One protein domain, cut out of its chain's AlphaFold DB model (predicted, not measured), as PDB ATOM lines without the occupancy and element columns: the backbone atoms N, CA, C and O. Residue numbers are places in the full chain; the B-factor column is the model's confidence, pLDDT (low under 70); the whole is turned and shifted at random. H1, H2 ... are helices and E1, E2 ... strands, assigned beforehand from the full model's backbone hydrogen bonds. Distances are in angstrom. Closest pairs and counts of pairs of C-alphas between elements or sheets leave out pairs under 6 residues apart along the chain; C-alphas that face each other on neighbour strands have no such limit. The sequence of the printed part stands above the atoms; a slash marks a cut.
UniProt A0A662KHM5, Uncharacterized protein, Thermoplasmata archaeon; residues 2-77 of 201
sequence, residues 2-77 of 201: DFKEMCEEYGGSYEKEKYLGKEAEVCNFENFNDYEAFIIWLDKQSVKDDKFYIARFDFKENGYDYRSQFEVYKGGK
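Overview. This is residues 2 to 77 of the 201 residues of an uncharacterized protein of Thermoplasmata archaeon (UniProt A0A662KHM5). Two hairpins, E1 with E2 and E3 with E4, join side by side into one twisted sheet; helices H1 and H2 cover one face, two layers, leaving the other bare. The printed part has 76 residues, mixed helices and strands, ordered H1 E1 E2 H2 E3 E4. The mixed sheet runs E1, E2, E3, E4. It is compact: radius of gyration of the C-alphas 12.5 A, spans 40 by 27 by 20 A.

Arrangement. Look first at inner strands E2, residues 22 to 29, and E3, residues 53 to 61: they are parallel, N 27 and O 54 2.8 A apart. Edge strand E1, residues 13 to 19, is antiparallel to E2, N 15 and O 26 2.9 A apart. Edge strand E4, residues 64 to 73, is antiparallel to E3, N 57 and O 68 2.9 A apart; these pairs are within hydrogen-bond range. H2, residues 32 to 44, is over E3, its height over the sheet 9.8 A; the closest C-alphas are Tyr 35 and Phe 57, 6.6 A. E2, H2, E3 form a strand-helix-strand unit, parallel neighbours joined through a helix, its crossover right-handed. H1, residues 3 to 9, on the same face, is close but not clearly touching H2, the closest C-alphas, Cys 7 and Phe 38, 7.3 A apart. In H1 and H2 every O i to N i+4 pair is within hydrogen-bond range.

Along the chain. Find C-alpha 3 at (9.738, 4.407, 87.207), where H1 begins; E4 runs 29.7 A to C-alpha 73 at (17.468, 15.812, 91.010).

Size, cuts and confidence. The farthest C-alphas, Lys 48 and Asn 62, are 40.7 A apart. The printed part has no cut and no long link. Look for pLDDT under 70 at residues 20, 42 to 51, 59 to 64 and 74 to 77.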
ATOM      1  N   ASP A   2       8.142   0.769  90.112       79.56
ATOM      2  CA  ASP A   2       9.353   1.448  89.646       79.56
ATOM      3  C   ASP A   2       9.027   2.449  88.519       79.56
ATOM      4  O   ASP A   2       7.901   2.503  88.030       79.56
ATOM      5  N   PHE A   3       9.978   3.319  88.164       81.25
ATOM      6  CA  PHE A   3       9.738   4.407  87.207       81.25
ATOM      7  C   PHE A   3       9.378   3.895  85.804       81.25
ATOM      8  O   PHE A   3       8.564   4.510  85.122       81.25
ATOM      9  N   LYS A   4       9.940   2.751  85.394       88.94
ATOM     10  CA  LYS A   4       9.656   2.133  84.099       88.94
ATOM     11  C   LYS A   4       8.213   1.638  84.027       88.94
ATOM     12  O   LYS A   4       7.509   1.995  83.089       88.94
ATOM     13  N   GLU A   5       7.781   0.846  85.009       87.94
ATOM     14  CA  GLU A   5       6.409   0.321  85.068       87.94
ATOM     15  C   GLU A   5       5.384   1.461  85.011       87.94
ATOM     16  O   GLU A   5       4.381   1.372  84.310       87.94
ATOM     17  N   MET A   6       5.681   2.561  85.703       86.19
ATOM     18  CA  MET A   6       4.824   3.745  85.740       86.19
ATOM     19  C   MET A   6       4.796   4.504  84.422       86.19
ATOM     20  O   MET A   6       3.739   4.964  84.006       86.19
ATOM     21  N   CYS A   7       5.959   4.659  83.789       89.19
ATOM     22  CA  CYS A   7       6.075   5.294  82.484       89.19
ATOM     23  C   CYS A   7       5.175   4.583  81.464       89.19
ATOM     24  O   CYS A   7       4.346   5.219  80.821       89.19
ATOM     25  N   GLU A   8       5.276   3.252  81.402       91.62
ATOM     26  CA  GLU A   8       4.494   2.422  80.485       91.62
ATOM     27  C   GLU A   8       2.992   2.414  80.838       91.62
ATOM     28  O   GLU A   8       2.152   2.425  79.937       91.62
ATOM     29  N   GLU A   9       2.622   2.452  82.127       91.88
ATOM     30  CA  GLU A   9       1.217   2.529  82.571       91.88
ATOM     31  C   GLU A   9       0.523   3.817  82.099       91.88
ATOM     32  O   GLU A   9      -0.650   3.785  81.726       91.88
ATOM     33  N   TYR A  10       1.250   4.936  82.082       89.25
ATOM     34  CA  TYR A  10       0.750   6.233  81.624       89.25
ATOM     35  C   TYR A  10       0.929   6.428  80.111       89.25
ATOM     36  O   TYR A  10       0.796   7.542  79.636       89.25
ATOM     37  N   GLY A  11       1.233   5.379  79.338       90.50
ATOM     38  CA  GLY A  11       1.349   5.471  77.877       90.50
ATOM     39  C   GLY A  11       2.669   6.059  77.370       90.50
ATOM     40  O   GLY A  11       2.806   6.309  76.174       90.50
ATOM     41  N   GLY A  12       3.645   6.264  78.255       91.06
ATOM     42  CA  GLY A  12       4.988   6.697  77.898       91.06
ATOM     43  C   GLY A  12       5.886   5.544  77.446       91.06
ATOM     44  O   GLY A  12       5.676   4.375  77.776       91.06
ATOM     45  N   SER A  13       6.935   5.883  76.701       93.38
ATOM     46  CA  SER A  13       8.012   4.966  76.327       93.38
ATOM     47  C   SER A  13       9.226   5.182  77.230       93.38
ATOM     48  O   SER A  13       9.722   6.300  77.375       93.38
ATOM     49  N   TYR A  14       9.690   4.104  77.866       93.50
ATOM     50  CA  TYR A  14      10.831   4.149  78.777       93.50
ATOM     51  C   TYR A  14      12.149   3.908  78.049       93.50
ATOM     52  O   TYR A  14      12.302   2.924  77.318       93.50
ATOM     53  N   GLU A  15      13.148   4.719  78.376       94.19
ATOM     54  CA  GLU A  15      14.524   4.486  77.970       94.19
ATOM     55  C   GLU A  15      15.538   4.955  79.016       94.19
ATOM     56  O   GLU A  15      15.206   5.512  80.065       94.19
ATOM     57  N   LYS A  16      16.811   4.679  78.730       92.00
ATOM     58  CA  LYS A  16      17.937   5.159  79.523       92.00
ATOM     59  C   LYS A  16      18.872   5.961  78.649       92.00
ATOM     60  O   LYS A  16      19.340   5.464  77.627       92.00
ATOM     61  N   GLU A  17      19.222   7.146  79.117       89.50
ATOM     62  CA  GLU A  17      20.112   8.047  78.395       89.50
ATOM     63  C   GLU A  17      21.271   8.505  79.272       89.50
ATOM     64  O   GLU A  17      21.197   8.502  80.501       89.50
ATOM     65  N   LYS A  18      22.372   8.911  78.636       82.62
ATOM     66  CA  LYS A  18      23.413   9.665  79.333       82.62
ATOM     67  C   LYS A  18      23.080  11.144  79.247       82.62
ATOM     68  O   LYS A  18      23.127  11.709  78.161       82.62
ATOM     69  N   TYR A  19      22.856  11.773  80.392       71.50
ATOM     70  CA  TYR A  19      22.575  13.200  80.489       71.50
ATOM     71  C   TYR A  19      23.471  13.831  81.556       71.50
ATOM     72  O   TYR A  19      23.614  13.295  82.658       71.50
ATOM     73  N   LEU A  20      24.172  14.915  81.202       68.62
ATOM     74  CA  LEU A  20      25.179  15.577  82.053       68.62
ATOM     75  C   LEU A  20      26.191  14.601  82.699       68.62
ATOM     76  O   LEU A  20      26.613  14.757  83.845       68.62
ATOM     77  N   GLY A  21      26.571  13.550  81.963       73.31
ATOM     78  CA  GLY A  21      27.518  12.531  82.424       73.31
ATOM     79  C   GLY A  21      26.962  11.513  83.433       73.31
ATOM     80  O   GLY A  21      27.735  10.698  83.937       73.31
ATOM     81  N   LYS A  22      25.652  11.517  83.712       78.38
ATOM     82  CA  LYS A  22      24.949  10.543  84.566       78.38
ATOM     83  C   LYS A  22      23.969   9.700  83.744       78.38
ATOM     84  O   LYS A  22      23.571  10.103  82.657       78.38
ATOM     85  N   GLU A  23      23.609   8.521  84.250       86.19
ATOM     86  CA  GLU A  23      22.524   7.714  83.674       86.19
ATOM     87  C   GLU A  23      21.177   8.299  84.121       86.19
ATOM     88  O   GLU A  23      20.951   8.488  85.318       86.19
ATOM     89  N   ALA A  24      20.324   8.607  83.150       86.12
ATOM     90  CA  ALA A  24      18.977   9.127  83.320       86.12
ATOM     91  C   ALA A  24      17.958   8.028  83.033       86.12
ATOM     92  O   ALA A  24      18.086   7.311  82.038       86.12
ATOM     93  N   GLU A  25      16.944   7.914  83.883       88.69
ATOM     94  CA  GLU A  25      15.729   7.165  83.567       88.69
ATOM     95  C   GLU A  25      14.765   8.124  82.859       88.69
ATOM     96  O   GLU A  25      14.335   9.113  83.455       88.69
ATOM     97  N   VAL A  26      14.467   7.866  81.586       89.81
ATOM     98  CA  VAL A  26      13.698   8.787  80.745       89.81
ATOM     99  C   VAL A  26      12.364   8.171  80.355       89.81
ATOM    100  O   VAL A  26      12.288   6.984  80.039       89.81
ATOM    101  N   CYS A  27      11.311   8.980  80.398       90.44
ATOM    102  CA  CYS A  27       9.983   8.624  79.934       90.44
ATOM    103  C   CYS A  27       9.514   9.630  78.878       90.44
ATOM    104  O   CYS A  27       9.380  10.819  79.182       90.44
ATOM    105  N   ASN A  28       9.276   9.165  77.651       90.31
ATOM    106  CA  ASN A  28       8.823  10.009  76.544       90.31
ATOM    107  C   ASN A  28       7.343   9.784  76.249       90.31
ATOM    108  O   ASN A  28       6.895   8.640  76.170       90.31
ATOM    109  N   PHE A  29       6.617  10.867  76.008       88.88
ATOM    110  CA  PHE A  29       5.187  10.865  75.734       88.88
ATOM    111  C   PHE A  29       4.896  11.474  74.364       88.88
ATOM    112  O   PHE A  29       5.442  12.517  74.013       88.88
ATOM    113  N   GLU A  30       3.982  10.848  73.622       85.50
ATOM    114  CA  GLU A  30       3.423  11.391  72.372       85.50
ATOM    115  C   GLU A  30       2.075  12.102  72.601       85.50
ATOM    116  O   GLU A  30       1.608  12.859  71.754       85.50
ATOM    117  N   ASN A  31       1.431  11.868  73.751       83.69
ATOM    118  CA  ASN A  31       0.149  12.462  74.122       83.69
ATOM    119  C   ASN A  31       0.309  13.379  75.341       83.69
ATOM    120  O   ASN A  31       0.838  12.973  76.376       83.69
ATOM    121  N   PHE A  32      -0.190  14.610  75.229       77.69
ATOM    122  CA  PHE A  32      -0.062  15.616  76.281       77.69
ATOM    123  C   PHE A  32      -0.804  15.242  77.572       77.69
ATOM    124  O   PHE A  32      -0.294  15.472  78.663       77.69
ATOM    125  N   ASN A  33      -1.994  14.639  77.470       80.50
ATOM    126  CA  ASN A  33      -2.790  14.286  78.652       80.50
ATOM    127  C   ASN A  33      -2.103  13.191  79.480       80.50
ATOM    128  O   ASN A  33      -2.166  13.195  80.708       80.50
ATOM    129  N   ASP A  34      -1.444  12.263  78.792       86.12
ATOM    130  CA  ASP A  34      -0.692  11.160  79.382       86.12
ATOM    131  C   ASP A  34       0.560  11.679  80.104       86.12
ATOM    132  O   ASP A  34       0.805  11.347  81.269       86.12
ATOM    133  N   TYR A  35       1.283  12.594  79.452       84.25
ATOM    134  CA  TYR A  35       2.377  13.351  80.054       84.25
ATOM    135  C   TYR A  35       1.929  14.113  81.308       84.25
ATOM    136  O   TYR A  35       2.521  13.948  82.376       84.25
ATOM    137  N   GLU A  36       0.853  14.900  81.221       75.12
ATOM    138  CA  GLU A  36       0.329  15.684  82.347       75.12
ATOM    139  C   GLU A  36      -0.044  14.773  83.527       75.12
ATOM    140  O   GLU A  36       0.321  15.028  84.682       75.12
ATOM    141  N   ALA A  37      -0.718  13.656  83.243       80.50
ATOM    142  CA  ALA A  37      -1.096  12.675  84.247       80.50
ATOM    143  C   ALA A  37       0.135  12.029  84.920       80.50
ATOM    144  O   ALA A  37       0.137  11.850  86.145       80.50
ATOM    145  N   PHE A  38       1.200  11.746  84.162       81.50
ATOM    146  CA  PHE A  38       2.455  11.206  84.687       81.50
ATOM    147  C   PHE A  38       3.202  12.207  85.581       81.50
ATOM    148  O   PHE A  38       3.672  11.840  86.662       81.50
ATOM    149  N   ILE A  39       3.249  13.488  85.203       73.50
ATOM    150  CA  ILE A  39       3.833  14.552  86.037       73.50
ATOM    151  C   ILE A  39       3.070  14.698  87.363       73.50
ATOM    152  O   ILE A  39       3.678  14.782  88.434       73.50
ATOM    153  N   ILE A  40       1.732  14.647  87.332       71.44
ATOM    154  CA  ILE A  40       0.898  14.660  88.549       71.44
ATOM    155  C   ILE A  40       1.182  13.440  89.435       71.44
ATOM    156  O   ILE A  40       1.109  13.524  90.667       71.44
ATOM    157  N   TRP A  41       1.469  12.285  88.837       76.06
ATOM    158  CA  TRP A  41       1.879  11.105  89.586       76.06
ATOM    159  C   TRP A  41       3.260  11.288  90.232       76.06
ATOM    160  O   TRP A  41       3.389  10.991  91.424       76.06
ATOM    161  N   LEU A  42       4.248  11.827  89.506       69.31
ATOM    162  CA  LEU A  42       5.589  12.116  90.032       69.31
ATOM    163  C   LEU A  42       5.536  13.038  91.259       69.31
ATOM    164  O   LEU A  42       6.225  12.770  92.239       69.31
ATOM    165  N   ASP A  43       4.661  14.046  91.262       64.12
ATOM    166  CA  ASP A  43       4.431  14.941  92.412       64.12
ATOM    167  C   ASP A  43       3.952  14.196  93.674       64.12
ATOM    168  O   ASP A  43       4.337  14.510  94.802       64.12
ATOM    169  N   LYS A  44       3.120  13.161  93.502       64.94
ATOM    170  CA  LYS A  44       2.624  12.340  94.621       64.94
ATOM    171  C   LYS A  44       3.689  11.395  95.161       64.94
ATOM    172  O   LYS A  44       3.573  10.937  96.304       64.94
ATOM    173  N   GLN A  45       4.709  11.091  94.368       60.38
ATOM    174  CA  GLN A  45       5.844  10.328  94.842       60.38
ATOM    175  C   GLN A  45       6.766  11.272  95.608       60.38
ATOM    176  O   GLN A  45       7.397  12.164  95.058       60.38
ATOM    177  N   SER A  46       6.896  11.064  96.919       54.12
ATOM    178  CA  SER A  46       8.037  11.620  97.648       54.12
ATOM    179  C   SER A  46       9.289  10.906  97.143       54.12
ATOM    180  O   SER A  46       9.676   9.887  97.718       54.12
ATOM    181  N   VAL A  47       9.869  11.374  96.036       54.28
ATOM    182  CA  VAL A  47      11.046  10.765  95.409       54.28
ATOM    183  C   VAL A  47      12.219  10.904  96.380       54.28
ATOM    184  O   VAL A  47      12.849  11.952  96.499       54.28
ATOM    185  N   LYS A  48      12.447   9.850  97.168       51.44
ATOM    186  CA  LYS A  48      13.430   9.809  98.262       51.44
ATOM    187  C   LYS A  48      14.812   9.334  97.812       51.44
ATOM    188  O   LYS A  48      15.753   9.436  98.596       51.44
ATOM    189  N   ASP A  49      14.931   8.857  96.577       54.53
ATOM    190  CA  ASP A  49      16.141   8.215  96.069       54.53
ATOM    191  C   ASP A  49      17.015   9.182  95.253       54.53
ATOM    192  O   ASP A  49      16.530  10.137  94.645       54.53
ATOM    193  N   ASP A  50      18.328   8.932  95.253       58.91
ATOM    194  CA  ASP A  50      19.344   9.701  94.514       58.91
ATOM    195  C   ASP A  50      19.353   9.294  93.029       58.91
ATOM    196  O   ASP A  50      20.325   8.741  92.515       58.91
ATOM    197  N   LYS A  51      18.209   9.476  92.366       64.88
ATOM    198  CA  LYS A  51      17.985   9.108  90.967       64.88
ATOM    199  C   LYS A  51      17.657  10.333  90.127       64.88
ATOM    200  O   LYS A  51      17.146  11.327  90.640       64.88
ATOM    201  N   PHE A  52      18.003  10.237  88.851       72.75
ATOM    202  CA  PHE A  52      17.823  11.285  87.865       72.75
ATOM    203  C   PHE A  52      16.761  10.833  86.861       72.75
ATOM    204  O   PHE A  52      16.941   9.815  86.189       72.75
ATOM    205  N   TYR A  53      15.648  11.562  86.829       76.94
ATOM    206  CA  TYR A  53      14.484  11.234  86.012       76.94
ATOM    207  C   TYR A  53      14.201  12.353  85.030       76.94
ATOM    208  O   TYR A  53      14.260  13.521  85.418       76.94
ATOM    209  N   ILE A  54      13.845  11.977  83.807       84.06
ATOM    210  CA  ILE A  54      13.414  12.897  82.763       84.06
ATOM    211  C   ILE A  54      12.024  12.474  82.279       84.06
ATOM    212  O   ILE A  54      11.804  11.306  81.959       84.06
ATOM    213  N   ALA A  55      11.097  13.423  82.189       82.06
ATOM    214  CA  ALA A  55       9.836  13.255  81.472       82.06
ATOM    215  C   ALA A  55       9.802  14.225  80.286       82.06
ATOM    216  O   ALA A  55       9.909  15.435  80.499       82.06
ATOM    217  N   ARG A  56       9.663  13.705  79.062       87.62
ATOM    218  CA  ARG A  56       9.654  14.487  77.814       87.62
ATOM    219  C   ARG A  56       8.335  14.344  77.074       87.62
ATOM    220  O   ARG A  56       7.785  13.247  77.003       87.62
ATOM    221  N   PHE A  57       7.868  15.439  76.500       81.56
ATOM    222  CA  PHE A  57       6.736  15.467  75.589       81.56
ATOM    223  C   PHE A  57       7.108  16.281  74.352       81.56
ATOM    224  O   PHE A  57       7.508  17.438  74.481       81.56
ATOM    225  N   ASP A  58       6.957  15.664  73.179       80.25
ATOM    226  CA  ASP A  58       7.217  16.285  71.881       80.25
ATOM    227  C   ASP A  58       5.901  16.391  71.103       80.25
ATOM    228  O   ASP A  58       5.267  15.386  70.768       80.25
ATOM    229  N   PHE A  59       5.497  17.615  70.781       69.50
ATOM    230  CA  PHE A  59       4.327  17.911  69.971       69.50
ATOM    231  C   PHE A  59       4.751  18.456  68.611       69.50
ATOM    232  O   PHE A  59       5.296  19.553  68.502       69.50
ATOM    233  N   LYS A  60       4.458  17.685  67.560       64.62
ATOM    234  CA  LYS A  60       4.781  18.035  66.174       64.62
ATOM    235  C   LYS A  60       3.505  18.380  65.421       64.62
ATOM    236  O   LYS A  60       2.799  17.485  64.957       64.62
ATOM    237  N   GLU A  61       3.226  19.669  65.250       51.16
ATOM    238  CA  GLU A  61       2.219  20.139  64.297       51.16
ATOM    239  C   GLU A  61       2.901  20.848  63.127       51.16
ATOM    240  O   GLU A  61       3.877  21.563  63.312       51.16
ATOM    241  N   ASN A  62       2.403  20.607  61.909       48.06
ATOM    242  CA  ASN A  62       2.955  21.045  60.618       48.06
ATOM    243  C   ASN A  62       3.641  22.434  60.628       48.06
ATOM    244  O   ASN A  62       3.025  23.438  60.267       48.06
ATOM    245  N   GLY A  63       4.936  22.462  60.960       55.41
ATOM    246  CA  GLY A  63       5.812  23.637  60.902       55.41
ATOM    247  C   GLY A  63       6.384  24.124  62.241       55.41
ATOM    248  O   GLY A  63       7.330  24.903  62.205       55.41
ATOM    249  N   TYR A  64       5.872  23.658  63.386       62.78
ATOM    250  CA  TYR A  64       6.334  24.043  64.725       62.78
ATOM    251  C   TYR A  64       6.512  22.788  65.591       62.78
ATOM    252  O   TYR A  64       5.574  22.014  65.785       62.78
ATOM    253  N   ASP A  65       7.729  22.583  66.088       74.31
ATOM    254  CA  ASP A  65       8.043  21.539  67.068       74.31
ATOM    255  C   ASP A  65       7.990  22.164  68.460       74.31
ATOM    256  O   ASP A  65       8.630  23.191  68.699       74.31
ATOM    257  N   TYR A  66       7.198  21.588  69.355       75.81
ATOM    258  CA  TYR A  66       7.097  22.005  70.747       75.81
ATOM    259  C   TYR A  66       7.589  20.868  71.630       75.81
ATOM    260  O   TYR A  66       7.056  19.762  71.575       75.81
ATOM    261  N   ARG A  67       8.586  21.145  72.463       83.69
ATOM    262  CA  ARG A  67       9.219  20.157  73.335       83.69
ATOM    263  C   ARG A  67       9.162  20.640  74.771       83.69
ATOM    264  O   ARG A  67       9.580  21.759  75.059       83.69
ATOM    265  N   SER A  68       8.670  19.809  75.682       81.75
ATOM    266  CA  SER A  68       8.681  20.100  77.117       81.75
ATOM    267  C   SER A  68       9.355  18.980  77.903       81.75
ATOM    268  O   SER A  68       9.088  17.795  77.702       81.75
ATOM    269  N   GLN A  69      10.239  19.354  78.823       84.88
ATOM    270  CA  GLN A  69      11.089  18.441  79.579       84.88
ATOM    271  C   GLN A  69      11.081  18.801  81.062       84.88
ATOM    272  O   GLN A  69      11.398  19.927  81.432       84.88
ATOM    273  N   PHE A  70      10.776  17.824  81.916       78.44
ATOM    274  CA  PHE A  70      10.921  17.942  83.368       78.44
ATOM    275  C   PHE A  70      12.051  17.062  83.867       78.44
ATOM    276  O   PHE A  70      12.126  15.886  83.501       78.44
ATOM    277  N   GLU A  71      12.860  17.605  84.774       81.06
ATOM    278  CA  GLU A  71      13.937  16.860  85.414       81.06
ATOM    279  C   GLU A  71      13.869  16.980  86.936       81.06
ATOM    280  O   GLU A  71      13.574  18.035  87.504       81.06
ATOM    281  N   VAL A  72      14.164  15.869  87.612       72.62
ATOM    282  CA  VAL A  72      14.157  15.781  89.078       72.62
ATOM    283  C   VAL A  72      15.515  15.290  89.568       72.62
ATOM    284  O   VAL A  72      15.985  14.224  89.164       72.62
ATOM    285  N   TYR A  73      16.122  16.048  90.485       72.81
ATOM    286  CA  TYR A  73      17.468  15.812  91.010       72.81
ATOM    287  C   TYR A  73      17.481  15.555  92.533       72.81
ATOM    288  O   TYR A  73      16.655  16.067  93.298       72.81
ATOM    289  N   LYS A  74      18.455  14.735  92.966       53.75
ATOM    290  CA  LYS A  74      18.834  14.339  94.343       53.75
ATOM    291  C   LYS A  74      17.785  14.593  95.442       53.75
ATOM    292  O   LYS A  74      17.751  15.650  96.078       53.75
ATOM    293  N   GLY A  75      16.994  13.561  95.754       58.72
ATOM    294  CA  GLY A  75      16.068  13.544  96.896       58.72
ATOM    295  C   GLY A  75      14.869  14.496  96.774       58.72
ATOM    296  O   GLY A  75      14.358  14.941  97.805       58.72
ATOM    297  N   GLY A  76      14.480  14.853  95.542       58.12
ATOM    298  CA  GLY A  76      13.331  15.715  95.235       58.12
ATOM    299  C   GLY A  76      13.549  17.197  95.554       58.12
ATOM    300  O   GLY A  76      12.585  17.935  95.741       58.12
ATOM    301  N   LYS A  77      14.808  17.631  95.699       62.53
ATOM    302  CA  LYS A  77      15.153  18.991  96.140       62.53
ATOM    303  C   LYS A  77      15.572  19.916  95.014       62.53
ATOM    304  O   LYS A  77      15.744  21.092  95.291       62.53
TER     305      LYS A  77